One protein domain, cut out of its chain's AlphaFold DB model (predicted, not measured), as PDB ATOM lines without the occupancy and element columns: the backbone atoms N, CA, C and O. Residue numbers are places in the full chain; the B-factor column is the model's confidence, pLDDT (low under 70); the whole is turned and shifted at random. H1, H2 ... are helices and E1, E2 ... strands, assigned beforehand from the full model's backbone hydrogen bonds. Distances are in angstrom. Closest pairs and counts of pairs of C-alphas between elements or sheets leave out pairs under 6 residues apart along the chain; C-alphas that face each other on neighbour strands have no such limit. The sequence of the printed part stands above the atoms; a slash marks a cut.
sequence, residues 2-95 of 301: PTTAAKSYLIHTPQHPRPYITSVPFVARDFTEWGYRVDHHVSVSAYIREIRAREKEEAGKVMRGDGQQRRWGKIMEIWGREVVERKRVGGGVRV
ATOM      1  N   PRO A   2      68.576  17.090 278.633       36.81
ATOM      2  CA  PRO A   2      67.187  17.365 278.979       36.81
ATOM      3  C   PRO A   2      66.924  16.813 280.384       36.81
ATOM      4  O   PRO A   2      67.125  15.630 280.644       36.81
ATOM      5  N   THR A   3      66.542  17.683 281.315       46.97
ATOM      6  CA  THR A   3      66.071  17.277 282.639       46.97
ATOM      7  C   THR A   3      64.739  16.573 282.451       46.97
ATOM      8  O   THR A   3      63.710  17.232 282.319       46.97
ATOM      9  N   THR A   4      64.754  15.239 282.403       60.34
ATOM     10  CA  THR A   4      63.536  14.433 282.530       60.34
ATOM     11  C   THR A   4      62.813  14.898 283.782       60.34
ATOM     12  O   THR A   4      63.381  14.861 284.877       60.34
ATOM     13  N   ALA A   5      61.596  15.408 283.611       67.25
ATOM     14  CA  ALA A   5      60.823  15.914 284.727       67.25
ATOM     15  C   ALA A   5      60.662  14.798 285.771       67.25
ATOM     16  O   ALA A   5      60.395  13.646 285.425       67.25
ATOM     17  N   ALA A   6      60.869  15.130 287.047       81.94
ATOM     18  CA  ALA A   6      60.783  14.152 288.125       81.94
ATOM     19  C   ALA A   6      59.423  13.439 288.077       81.94
ATOM     20  O   ALA A   6      58.388  14.102 287.982       81.94
ATOM     21  N   LYS A   7      59.402  12.108 288.170       88.38
ATOM     22  CA  LYS A   7      58.167  11.310 288.141       88.38
ATOM     23  C   LYS A   7      57.645  11.076 289.559       88.38
ATOM     24  O   LYS A   7      58.424  10.865 290.485       88.38
ATOM     25  N   SER A   8      56.329  11.134 289.714       91.19
ATOM     26  CA  SER A   8      55.603  10.718 290.911       91.19
ATOM     27  C   SER A   8      54.684   9.557 290.537       91.19
ATOM     28  O   SER A   8      54.128   9.532 289.441       91.19
ATOM     29  N   TYR A   9      54.532   8.602 291.444       93.38
ATOM     30  CA  TYR A   9      53.752   7.388 291.245       93.38
ATOM     31  C   TYR A   9      52.605   7.353 292.249       93.38
ATOM     32  O   TYR A   9      52.801   7.681 293.422       93.38
ATOM     33  N   LEU A  10      51.424   6.951 291.788       94.25
ATOM     34  CA  LEU A  10      50.235   6.772 292.613       94.25
ATOM     35  C   LEU A  10      49.878   5.292 292.678       94.25
ATOM     36  O   LEU A  10      49.456   4.708 291.685       94.25
ATOM     37  N   ILE A  11      50.049   4.696 293.852       94.31
ATOM     38  CA  ILE A  11      49.824   3.272 294.093       94.31
ATOM     39  C   ILE A  11      48.431   3.088 294.684       94.31
ATOM     40  O   ILE A  11      48.134   3.584 295.773       94.31
ATOM     41  N   HIS A  12      47.578   2.365 293.965       92.88
ATOM     42  CA  HIS A  12      46.225   2.042 294.399       92.88
ATOM     43  C   HIS A  12      46.213   0.679 295.077       92.88
ATOM     44  O   HIS A  12      46.641  -0.321 294.503       92.88
ATOM     45  N   THR A  13      45.687   0.640 296.296       90.38
ATOM     46  CA  THR A  13      45.561  -0.584 297.092       90.38
ATOM     47  C   THR A  13      44.085  -0.877 297.340       90.38
ATOM     48  O   THR A  13      43.354   0.063 297.649       90.38
ATOM     49  N   PRO A  14      43.624  -2.136 297.292       85.88
ATOM     50  CA  PRO A  14      42.213  -2.457 297.511       85.88
ATOM     51  C   PRO A  14      41.726  -2.126 298.931       85.88
ATOM     52  O   PRO A  14      40.535  -1.921 299.132       85.88
ATOM     53  N   GLN A  15      42.631  -2.037 299.913       84.19
ATOM     54  CA  GLN A  15      42.290  -1.745 301.311       84.19
ATOM     55  C   GLN A  15      42.041  -0.256 301.585       84.19
ATOM     56  O   GLN A  15      41.493   0.090 302.629       84.19
ATOM     57  N   HIS A  16      42.464   0.637 300.685       81.50
ATOM     58  CA  HIS A  16      42.391   2.074 300.916       81.50
ATOM     59  C   HIS A  16      41.786   2.787 299.706       81.50
ATOM     60  O   HIS A  16      42.307   2.654 298.602       81.50
ATOM     61  N   PRO A  17      40.737   3.611 299.901       81.56
ATOM     62  CA  PRO A  17      40.051   4.279 298.794       81.56
ATOM     63  C   PRO A  17      40.933   5.313 298.083       81.56
ATOM     64  O   PRO A  17      40.604   5.760 296.989       81.56
ATOM     65  N   ARG A  18      42.046   5.725 298.703       84.56
ATOM     66  CA  ARG A  18      42.931   6.767 298.188       84.56
ATOM     67  C   ARG A  18      44.288   6.192 297.810       84.56
ATOM     68  O   ARG A  18      44.871   5.475 298.628       84.56
ATOM     69  N   PRO A  19      44.851   6.588 296.657       91.31
ATOM     70  CA  PRO A  19      46.172   6.136 296.266       91.31
ATOM     71  C   PRO A  19      47.244   6.692 297.202       91.31
ATOM     72  O   PRO A  19      47.093   7.775 297.783       91.31
ATOM     73  N   TYR A  20      48.328   5.942 297.345       92.19
ATOM     74  CA  TYR A  20      49.545   6.377 298.014       92.19
ATOM     75  C   TYR A  20      50.488   7.023 297.009       92.19
ATOM     76  O   TYR A  20      50.737   6.457 295.947       92.19
ATOM     77  N   ILE A  21      51.041   8.182 297.355       92.12
ATOM     78  CA  ILE A  21      52.045   8.848 296.531       92.12
ATOM     79  C   ILE A  21      53.456   8.390 296.913       92.12
ATOM     80  O   ILE A  21      53.816   8.344 298.088       92.12
ATOM     81  N   THR A  22      54.282   8.083 295.915       92.12
ATOM     82  CA  THR A  22      55.721   7.861 296.095       92.12
ATOM     83  C   THR A  22      56.508   8.483 294.949       92.12
ATOM     84  O   THR A  22      56.029   8.575 293.822       92.12
ATOM     85  N   SER A  23      57.733   8.916 295.225       91.50
ATOM     86  CA  SER A  23      58.715   9.304 294.203       91.50
ATOM     87  C   SER A  23      59.778   8.227 293.979       91.50
ATOM     88  O   SER A  23      60.682   8.419 293.170       91.50
ATOM     89  N   VAL A  24      59.707   7.110 294.710       92.81
ATOM     90  CA  VAL A  24      60.725   6.057 294.685       92.81
ATOM     91  C   VAL A  24      60.398   5.057 293.571       92.81
ATOM     92  O   VAL A  24      59.413   4.322 293.684       92.81
ATOM     93  N   PRO A  25      61.206   4.992 292.496       91.81
ATOM     94  CA  PRO A  25      60.838   4.253 291.293       91.81
ATOM     95  C   PRO A  25      60.796   2.737 291.499       91.81
ATOM     96  O   PRO A  25      59.899   2.080 290.985       91.81
ATOM     97  N   PHE A  26      61.723   2.168 292.278       93.00
ATOM     98  CA  PHE A  26      61.739   0.722 292.520       93.00
ATOM     99  C   PHE A  26      60.570   0.254 293.397       93.00
ATOM    100  O   PHE A  26      60.074  -0.844 293.189       93.00
ATOM    101  N   VAL A  27      60.072   1.094 294.316       94.25
ATOM    102  CA  VAL A  27      58.860   0.786 295.097       94.25
ATOM    103  C   VAL A  27      57.654   0.714 294.162       94.25
ATOM    104  O   VAL A  27      56.903  -0.254 294.200       94.25
ATOM    105  N   ALA A  28      57.489   1.708 293.285       94.19
ATOM    106  CA  ALA A  28      56.410   1.722 292.297       94.19
ATOM    107  C   ALA A  28      56.477   0.520 291.336       94.19
ATOM    108  O   ALA A  28      55.445  -0.089 291.044       94.19
ATOM    109  N   ARG A  29      57.688   0.150 290.895       92.44
ATOM    110  CA  ARG A  29      57.925  -1.052 290.086       92.44
ATOM    111  C   ARG A  29      57.470  -2.309 290.817       92.44
ATOM    112  O   ARG A  29      56.675  -3.056 290.263       92.44
ATOM    113  N   ASP A  30      57.926  -2.509 292.050       93.06
ATOM    114  CA  ASP A  30      57.596  -3.691 292.846       93.06
ATOM    115  C   ASP A  30      56.076  -3.858 292.993       93.06
ATOM    116  O   ASP A  30      55.540  -4.916 292.680       93.06
ATOM    117  N   PHE A  31      55.350  -2.796 293.360       94.06
ATOM    118  CA  PHE A  31      53.882  -2.836 293.425       94.06
ATOM    119  C   PHE A  31      53.243  -3.220 292.087       94.06
ATOM    120  O   PHE A  31      52.280  -3.986 292.053       94.06
ATOM    121  N   THR A  32      53.790  -2.722 290.985       91.69
ATOM    122  CA  THR A  32      53.288  -3.038 289.647       91.69
ATOM    123  C   THR A  32      53.533  -4.502 289.287       91.69
ATOM    124  O   THR A  32      52.609  -5.183 288.852       91.69
ATOM    125  N   GLU A  33      54.735  -5.023 289.552       88.75
ATOM    126  CA  GLU A  33      55.077  -6.446 289.399       88.75
ATOM    127  C   GLU A  33      54.198  -7.351 290.272       88.75
ATOM    128  O   GLU A  33      53.917  -8.496 289.923       88.75
ATOM    129  N   TRP A  34      53.730  -6.842 291.411       90.25
ATOM    130  CA  TRP A  34      52.823  -7.551 292.310       90.25
ATOM    131  C   TRP A  34      51.351  -7.482 291.882       90.25
ATOM    132  O   TRP A  34      50.511  -8.086 292.550       90.25
ATOM    133  N   GLY A  35      51.039  -6.791 290.781       90.06
ATOM    134  CA  GLY A  35      49.694  -6.677 290.213       90.06
ATOM    135  C   GLY A  35      48.858  -5.521 290.766       90.06
ATOM    136  O   GLY A  35      47.658  -5.454 290.492       90.06
ATOM    137  N   TYR A  36      49.452  -4.603 291.534       91.81
ATOM    138  CA  TYR A  36      48.759  -3.391 291.968       91.81
ATOM    139  C   TYR A  36      48.673  -2.386 290.815       91.81
ATOM    140  O   TYR A  36      49.559  -2.299 289.964       91.81
ATOM    141  N   ARG A  37      47.612  -1.573 290.809       93.12
ATOM    142  CA  ARG A  37      47.498  -0.462 289.862       93.12
ATOM    143  C   ARG A  37      48.417   0.675 290.302       93.12
ATOM    144  O   ARG A  37      48.254   1.214 291.399       93.12
ATOM    145  N   VAL A  38      49.321   1.074 289.414       92.88
ATOM    146  CA  VAL A  38      50.228   2.204 289.618       92.88
ATOM    147  C   VAL A  38      50.063   3.192 288.472       92.88
ATOM    148  O   VAL A  38      50.308   2.857 287.317       92.88
ATOM    149  N   ASP A  39      49.629   4.409 288.795       92.38
ATOM    150  CA  ASP A  39      49.528   5.495 287.820       92.38
ATOM    151  C   ASP A  39      50.802   6.361 287.873       92.38
ATOM    152  O   ASP A  39      51.380   6.588 288.944       92.38
ATOM    153  N   HIS A  40      51.244   6.857 286.717       90.44
ATOM    154  CA  HIS A  40      52.464   7.649 286.565       90.44
ATOM    155  C   HIS A  40      52.115   9.096 286.242       90.44
ATOM    156  O   HIS A  40      51.353   9.360 285.318       90.44
ATOM    157  N   HIS A  41      52.728  10.035 286.960       89.88
ATOM    158  CA  HIS A  41      52.499  11.457 286.755       89.88
ATOM    159  C   HIS A  41      53.810  12.235 286.774       89.88
ATOM    160  O   HIS A  41      54.779  11.881 287.456       89.88
ATOM    161  N   VAL A  42      53.827  13.367 286.078       89.06
ATOM    162  CA  VAL A  42      54.894  14.352 286.248       89.06
ATOM    163  C   VAL A  42      54.743  14.982 287.633       89.06
ATOM    164  O   VAL A  42      53.655  15.391 288.022       89.06
ATOM    165  N   SER A  43      55.832  15.119 288.393       85.00
ATOM    166  CA  SER A  43      55.775  15.609 289.784       85.00
ATOM    167  C   SER A  43      55.248  17.040 289.921       85.00
ATOM    168  O   SER A  43      54.868  17.446 291.017       85.00
ATOM    169  N   VAL A  44      55.243  17.811 288.827       87.00
ATOM    170  CA  VAL A  44      54.708  19.181 288.770       87.00
ATOM    171  C   VAL A  44      53.276  19.251 288.223       87.00
ATOM    172  O   VAL A  44      52.729  20.354 288.111       87.00
ATOM    173  N   SER A  45      52.649  18.111 287.899       88.62
ATOM    174  CA  SER A  45      51.268  18.092 287.407       88.62
ATOM    175  C   SER A  45      50.320  18.733 288.423       88.62
ATOM    176  O   SER A  45      50.560  18.726 289.637       88.62
ATOM    177  N   ALA A  46      49.255  19.366 287.921       85.94
ATOM    178  CA  ALA A  46      48.239  19.983 288.774       85.94
ATOM    179  C   ALA A  46      47.637  18.949 289.738       85.94
ATOM    180  O   ALA A  46      47.502  19.224 290.927       85.94
ATOM    181  N   TYR A  47      47.422  17.734 289.239       85.94
ATOM    182  CA  TYR A  47      46.893  16.616 290.002       85.94
ATOM    183  C   TYR A  47      47.803  16.185 291.165       85.94
ATOM    184  O   TYR A  47      47.349  16.070 292.301       85.94
ATOM    185  N   ILE A  48      49.115  16.029 290.940       89.00
ATOM    186  CA  ILE A  48      50.049  15.693 292.028       89.00
ATOM    187  C   ILE A  48      50.114  16.815 293.072       89.00
ATOM    188  O   ILE A  48      50.190  16.541 294.273       89.00
ATOM    189  N   ARG A  49      50.049  18.081 292.642       88.00
ATOM    190  CA  ARG A  49      49.990  19.226 293.563       88.00
ATOM    191  C   ARG A  49      48.713  19.224 294.402       88.00
ATOM    192  O   ARG A  49      48.801  19.468 295.602       88.00
ATOM    193  N   GLU A  50      47.570  18.914 293.802       88.75
ATOM    194  CA  GLU A  50      46.283  18.785 294.491       88.75
ATOM    195  C   GLU A  50      46.319  17.672 295.549       88.75
ATOM    196  O   GLU A  50      45.974  17.916 296.705       88.75
ATOM    197  N   ILE A  51      46.811  16.478 295.192       86.44
ATOM    198  CA  ILE A  51      46.952  15.353 296.133       86.44
ATOM    199  C   ILE A  51      47.840  15.749 297.313       86.44
ATOM    200  O   ILE A  51      47.440  15.585 298.464       86.44
ATOM    201  N   ARG A  52      49.020  16.326 297.048       86.44
ATOM    202  CA  ARG A  52      49.941  16.766 298.109       86.44
ATOM    203  C   ARG A  52      49.331  17.848 298.998       86.44
ATOM    204  O   ARG A  52      49.559  17.843 300.205       86.44
ATOM    205  N   ALA A  53      48.567  18.779 298.424       84.88
ATOM    206  CA  ALA A  53      47.881  19.816 299.188       84.88
ATOM    207  C   ALA A  53      46.836  19.212 300.138       84.88
ATOM    208  O   ALA A  53      46.810  19.579 301.312       84.88
ATOM    209  N   ARG A  54      46.047  18.237 299.668       81.44
ATOM    210  CA  ARG A  54      45.077  17.511 300.504       81.44
ATOM    211  C   ARG A  54      45.748  16.700 301.606       81.44
ATOM    212  O   ARG A  54      45.312  16.767 302.750       81.44
ATOM    213  N   GLU A  55      46.832  15.984 301.297       82.12
ATOM    214  CA  GLU A  55      47.586  15.237 302.315       82.12
ATOM    215  C   GLU A  55      48.133  16.162 303.406       82.12
ATOM    216  O   GLU A  55      48.077  15.831 304.590       82.12
ATOM    217  N   LYS A  56      48.613  17.349 303.017       82.38
ATOM    218  CA  LYS A  56      49.065  18.374 303.960       82.38
ATOM    219  C   LYS A  56      47.919  18.923 304.811       82.38
ATOM    220  O   LYS A  56      48.105  19.131 306.008       82.38
ATOM    221  N   GLU A  57      46.754  19.169 304.217       80.56
ATOM    222  CA  GLU A  57      45.574  19.663 304.934       80.56
ATOM    223  C   GLU A  57      45.082  18.646 305.973       80.56
ATOM    224  O   GLU A  57      44.826  18.998 307.122       80.56
ATOM    225  N   GLU A  58      45.013  17.368 305.607       73.25
ATOM    226  CA  GLU A  58      44.604  16.298 306.521       73.25
ATOM    227  C   GLU A  58      45.624  16.041 307.621       73.25
ATOM    228  O   GLU A  58      45.243  15.855 308.778       73.25
ATOM    229  N   ALA A  59      46.916  16.112 307.294       69.50
ATOM    230  CA  ALA A  59      47.969  16.074 308.299       69.50
ATOM    231  C   ALA A  59      47.875  17.243 309.293       69.50
ATOM    232  O   ALA A  59      48.295  17.089 310.434       69.50
ATOM    233  N   GLY A  60      47.313  18.386 308.879       65.38
ATOM    234  CA  GLY A  60      47.031  19.521 309.758       65.38
ATOM    235  C   GLY A  60      45.747  19.377 310.587       65.38
ATOM    236  O   GLY A  60      45.684  19.912 311.692       65.38
ATOM    237  N   LYS A  61      44.728  18.663 310.083       66.25
ATOM    238  CA  LYS A  61      43.449  18.421 310.788       66.25
ATOM    239  C   LYS A  61      43.583  17.403 311.917       66.25
ATOM    240  O   LYS A  61      42.936  17.538 312.953       66.25
ATOM    241  N   VAL A  62      44.434  16.396 311.743       59.50
ATOM    242  CA  VAL A  62      44.824  15.507 312.837       59.50
ATOM    243  C   VAL A  62      45.760  16.313 313.740       59.50
ATOM    244  O   VAL A  62      46.875  16.618 313.338       59.50
ATOM    245  N   MET A  63      45.330  16.680 314.954       48.53
ATOM    246  CA  MET A  63      46.071  17.524 315.923       48.53
ATOM    247  C   MET A  63      47.451  16.983 316.390       48.53
ATOM    248  O   MET A  63      48.023  17.452 317.372       48.53
ATOM    249  N   ARG A  64      48.031  16.009 315.693       51.09
ATOM    250  CA  ARG A  64      49.418  15.562 315.824       51.09
ATOM    251  C   ARG A  64      49.985  15.515 314.411       51.09
ATOM    252  O   ARG A  64      49.451  14.770 313.596       51.09
ATOM    253  N   GLY A  65      51.018  16.309 314.129       49.72
ATOM    254  CA  GLY A  65      51.606  16.563 312.800       49.72
ATOM    255  C   GLY A  65      52.248  15.364 312.081       49.72
ATOM    256  O   GLY A  65      53.224  15.536 311.360       49.72
ATOM    257  N   ASP A  66      51.690  14.166 312.242       54.16
ATOM    258  CA  ASP A  66      52.201  12.890 311.750       54.16
ATOM    259  C   ASP A  66      51.419  12.368 310.534       54.16
ATOM    260  O   ASP A  66      51.719  11.285 310.044       54.16
ATOM    261  N   GLY A  67      50.390  13.068 310.036       55.38
ATOM    262  CA  GLY A  67      49.474  12.511 309.023       55.38
ATOM    263  C   GLY A  67      50.165  12.027 307.739       55.38
ATOM    264  O   GLY A  67      49.918  10.910 307.280       55.38
ATOM    265  N   GLN A  68      51.102  12.815 307.202       55.84
ATOM    266  CA  GLN A  68      51.892  12.426 306.026       55.84
ATOM    267  C   GLN A  68      52.865  11.280 306.351       55.84
ATOM    268  O   GLN A  68      53.013  10.340 305.569       55.84
ATOM    269  N   GLN A  69      53.475  11.314 307.538       62.03
ATOM    270  CA  GLN A  69      54.386  10.272 308.000       62.03
ATOM    271  C   GLN A  69      53.664   8.940 308.255       62.03
ATOM    272  O   GLN A  69      54.226   7.878 308.000       62.03
ATOM    273  N   ARG A  70      52.389   8.977 308.652       71.75
ATOM    274  CA  ARG A  70      51.532   7.793 308.787       71.75
ATOM    275  C   ARG A  70      51.230   7.152 307.438       71.75
ATOM    276  O   ARG A  70      51.325   5.934 307.327       71.75
ATOM    277  N   ARG A  71      50.902   7.935 306.399       83.19
ATOM    278  CA  ARG A  71      50.638   7.367 305.062       83.19
ATOM    279  C   ARG A  71      51.902   6.814 304.415       83.19
ATOM    280  O   ARG A  71      51.854   5.705 303.888       83.19
ATOM    281  N   TRP A  72      53.016   7.541 304.506       84.50
ATOM    282  CA  TRP A  72      54.318   7.056 304.043       84.50
ATOM    283  C   TRP A  72      54.750   5.784 304.789       84.50
ATOM    284  O   TRP A  72      55.062   4.769 304.169       84.50
ATOM    285  N   GLY A  73      54.673   5.790 306.121       85.69
ATOM    286  CA  GLY A  73      54.951   4.607 306.933       85.69
ATOM    287  C   GLY A  73      54.053   3.425 306.562       85.69
ATOM    288  O   GLY A  73      54.523   2.290 306.539       85.69
ATOM    289  N   LYS A  74      52.789   3.681 306.192       88.94
ATOM    290  CA  LYS A  74      51.844   2.635 305.788       88.94
ATOM    291  C   LYS A  74      52.179   2.010 304.437       88.94
ATOM    292  O   LYS A  74      52.176   0.786 304.341       88.94
ATOM    293  N   ILE A  75      52.495   2.803 303.408       91.75
ATOM    294  CA  ILE A  75      52.916   2.234 302.116       91.75
ATOM    295  C   ILE A  75      54.222   1.446 302.267       91.75
ATOM    296  O   ILE A  75      54.340   0.354 301.715       91.75
ATOM    297  N   MET A  76      55.169   1.946 303.066       92.81
ATOM    298  CA  MET A  76      56.424   1.243 303.319       92.81
ATOM    299  C   MET A  76      56.225  -0.030 304.144       92.81
ATOM    300  O   MET A  76      56.906  -1.022 303.904       92.81
ATOM    301  N   GLU A  77      55.272  -0.043 305.080       91.50
ATOM    302  CA  GLU A  77      54.855  -1.246 305.809       91.50
ATOM    303  C   GLU A  77      54.292  -2.304 304.855       91.50
ATOM    304  O   GLU A  77      54.713  -3.458 304.931       91.50
ATOM    305  N   ILE A  78      53.379  -1.921 303.952       92.75
ATOM    306  CA  ILE A  78      52.810  -2.829 302.941       92.75
ATOM    307  C   ILE A  78      53.931  -3.381 302.058       92.75
ATOM    308  O   ILE A  78      54.078  -4.596 301.937       92.75
ATOM    309  N   TRP A  79      54.773  -2.496 301.516       94.75
ATOM    310  CA  TRP A  79      55.895  -2.874 300.660       94.75
ATOM    311  C   TRP A  79      56.864  -3.825 301.371       94.75
ATOM    312  O   TRP A  79      57.186  -4.891 300.855       94.75
ATOM    313  N   GLY A  80      57.288  -3.492 302.592       92.81
ATOM    314  CA  GLY A  80      58.215  -4.320 303.355       92.81
ATOM    315  C   GLY A  80      57.649  -5.706 303.679       92.81
ATOM    316  O   GLY A  80      58.398  -6.684 303.664       92.81
ATOM    317  N   ARG A  81      56.342  -5.809 303.968       91.50
ATOM    318  CA  ARG A  81      55.678  -7.100 304.220       91.50
ATOM    319  C   ARG A  81      55.660  -7.962 302.966       91.50
ATOM    320  O   ARG A  81      56.130  -9.094 303.029       91.50
ATOM    321  N   GLU A  82      55.223  -7.402 301.840       91.94
ATOM    322  CA  GLU A  82      55.200  -8.084 300.541       91.94
ATOM    323  C   GLU A  82      56.594  -8.592 300.146       91.94
ATOM    324  O   GLU A  82      56.744  -9.751 299.762       91.94
ATOM    325  N   VAL A  83      57.642  -7.777 300.330       91.94
ATOM    326  CA  VAL A  83      59.036  -8.182 300.070       91.94
ATOM    327  C   VAL A  83      59.415  -9.432 300.863       91.94
ATOM    328  O   VAL A  83      59.993 -10.373 300.315       91.94
ATOM    329  N   VAL A  84      59.111  -9.463 302.161       90.06
ATOM    330  CA  VAL A  84      59.514 -10.579 303.026       90.06
ATOM    331  C   VAL A  84      58.661 -11.818 302.793       90.06
ATOM    332  O   VAL A  84      59.200 -12.926 302.776       90.06
ATOM    333  N   GLU A  85      57.359 -11.654 302.577       88.88
ATOM    334  CA  GLU A  85      56.455 -12.758 302.257       88.88
ATOM    335  C   GLU A  85      56.849 -13.422 300.937       88.88
ATOM    336  O   GLU A  85      57.058 -14.637 300.893       88.88
ATOM    337  N   ARG A  86      57.077 -12.633 299.883       86.94
ATOM    338  CA  ARG A  86      57.455 -13.154 298.562       86.94
ATOM    339  C   ARG A  86      58.839 -13.791 298.558       86.94
ATOM    340  O   ARG A  86      59.016 -14.845 297.949       86.94
ATOM    341  N   LYS A  87      59.812 -13.231 299.290       84.19
ATOM    342  CA  LYS A  87      61.132 -13.868 299.450       84.19
ATOM    343  C   LYS A  87      61.065 -15.177 300.243       84.19
ATOM    344  O   LYS A  87      61.837 -16.087 299.955       84.19
ATOM    345  N   ARG A  88      60.141 -15.311 301.202       81.19
ATOM    346  CA  ARG A  88      59.961 -16.548 301.984       81.19
ATOM    347  C   ARG A  88      59.346 -17.685 301.169       81.19
ATOM    348  O   ARG A  88      59.715 -18.835 301.387       81.19
ATOM    349  N   VAL A  89      58.428 -17.381 300.252       77.50
ATOM    350  CA  VAL A  89      57.751 -18.390 299.412       77.50
ATOM    351  C   VAL A  89      58.690 -18.991 298.345       77.50
ATOM    352  O   VAL A  89      58.363 -20.004 297.736       77.50
ATOM    353  N   GLY A  90      59.917 -18.476 298.207       58.56
ATOM    354  CA  GLY A  90      61.017 -19.225 297.589       58.56
ATOM    355  C   GLY A  90      61.082 -19.180 296.064       58.56
ATOM    356  O   GLY A  90      61.741 -20.019 295.458       58.56
ATOM    357  N   GLY A  91      60.465 -18.199 295.418       52.69
ATOM    358  CA  GLY A  91      60.618 -18.031 293.980       52.69
ATOM    359  C   GLY A  91      59.811 -16.848 293.516       52.69
ATOM    360  O   GLY A  91      58.586 -16.880 293.584       52.69
ATOM    361  N   GLY A  92      60.498 -15.797 293.070       45.47
ATOM    362  CA  GLY A  92      59.847 -14.691 292.397       45.47
ATOM    363  C   GLY A  92      59.003 -15.251 291.263       45.47
ATOM    364  O   GLY A  92      59.538 -15.711 290.256       45.47
ATOM    365  N   VAL A  93      57.682 -15.216 291.431       43.00
ATOM    366  CA  VAL A  93      56.780 -15.181 290.289       43.00
ATOM    367  C   VAL A  93      57.131 -13.869 289.602       43.00
ATOM    368  O   VAL A  93      56.644 -12.809 289.988       43.00
ATOM    369  N   ARG A  94      58.079 -13.925 288.659       48.50
ATOM    370  CA  ARG A  94      58.256 -12.881 287.656       48.50
ATOM    371  C   ARG A  94      56.965 -12.911 286.857       48.50
ATOM    372  O   ARG A  94      56.823 -13.715 285.941       48.50
ATOM    373  N   VAL A  95      55.989 -12.124 287.302       46.06
ATOM    374  CA  VAL A  95      54.804 -11.830 286.507       46.06
ATOM    375  C   VAL A  95      55.329 -11.304 285.176       46.06
ATOM    376  O   VAL A  95      56.236 -10.468 285.157       46.06
TER     377      VAL A  95
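This is residues 2 to 95 of the 301 residues of an uncharacterized protein of Decorospora gaudefroyi (UniProt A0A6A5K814). Two long helices, H2 and H3, meet near their ends as an L, and in the angle of the L sits a small three-stranded sheet with a short helix, H1, packed over one face. H3, the longest helix, makes the long side of the L and comes to the sheet at the edge strand E2, while the first residues, 2 to 5, run out away from the L. The printed part has 94 residues with three named helices and three named strands, in the order E1, E2, H1, E3, H2, H3; the sheet runs E2, E1, E3, all antiparallel, and the class is mixed, helices and strands. The whole is only just compact, close to loose, with a radius of gyration of the C-alphas of 14.7 A, and its outline is flat, with spans of 43 by 40 by 21 A.

After residues 2 to 6, strand E1 takes residues 7 to 12, 16.4 A from first to last C-alpha, beginning with C-alpha 7 at (58.167, 11.310, 288.141). Strand E2 is residues 20 to 22, three residues. Helix H1 is residues 25 to 33, 12.3 A long. Strand E3 is residues 37 to 42, 16.9 A long. Helix H2 is residues 46 to 61, 22.6 A long, from C-alpha 46 at (48.239, 19.983, 288.774) to C-alpha 61 at (43.449, 18.421, 310.788). Helix H3 is residues 67 to 88, 31.7 A long, and ends with C-alpha 88 at (59.961, -16.548, 301.984). Residues 89 to 95 follow it.

In the sheet, E1 is the inner strand, and E2 and E3 are edge strands. E1 and E2 are a hairpin, antiparallel with 154 degrees between their directions; N 9 and O 22, 2.8 A apart, and N 20 and O 11, also 2.8 A apart, are within hydrogen-bond range. E1 and E3 are antiparallel at 155 degrees, with N 8 and O 41 at 2.8 A and N 39 and O 10 at 2.9 A. E2, H1 and E3 form a split strand-helix-strand unit, two strands running the same way with E1 between them in the sheet; its crossover is right-handed. H1 is on the sheet at a height of 8.9 A. It lies over E1 and only just over E3, on which 3 of its C-alphas fall, and runs slantwise to the strands, at 34 degrees to E1 on the local plane. The closest C-alphas of H1 and E1 are those of Ala 28 and Tyr 9, 6.3 A apart. With the sheet, H1 and H3 make two layers, helices on one face of a sheet. The closest C-alphas of H3 and E2 are those of Ile 75 and Tyr 20, 6.7 A apart. H1 and H3 are close but not clearly touching, with the C-alphas of Val 27 and Trp 79 closest at 7.3 A, and run the same way at a steep tilt of 56 degrees. H2 only grazes the sheet, with its residues 47 to 55; the closest C-alphas of H2 and E3 are those of Ile 48 and His 41, 7.2 A apart. H2 touches H3 with residues 55 to 60 alone, meeting residues 67 to 68 of H3; the closest C-alphas are those of Ala 59 and Gly 67, 3.9 A, and the lines are only just about perpendicular, at 73 degrees. H1 and H2 are apart. In H1, H2 and H3 every O i to N i+4 pair is within hydrogen-bond range.

The two C-alphas farthest apart are those of Met 63 and Gly 91, at 44.2 A. The printed part has no cut. No link is long: E1 to E2 is short, and the other four are tight. The mean pLDDT of the printed part is 80.9; it is under 70 at residues 2 to 5, 59 to 69 and 90 to 95.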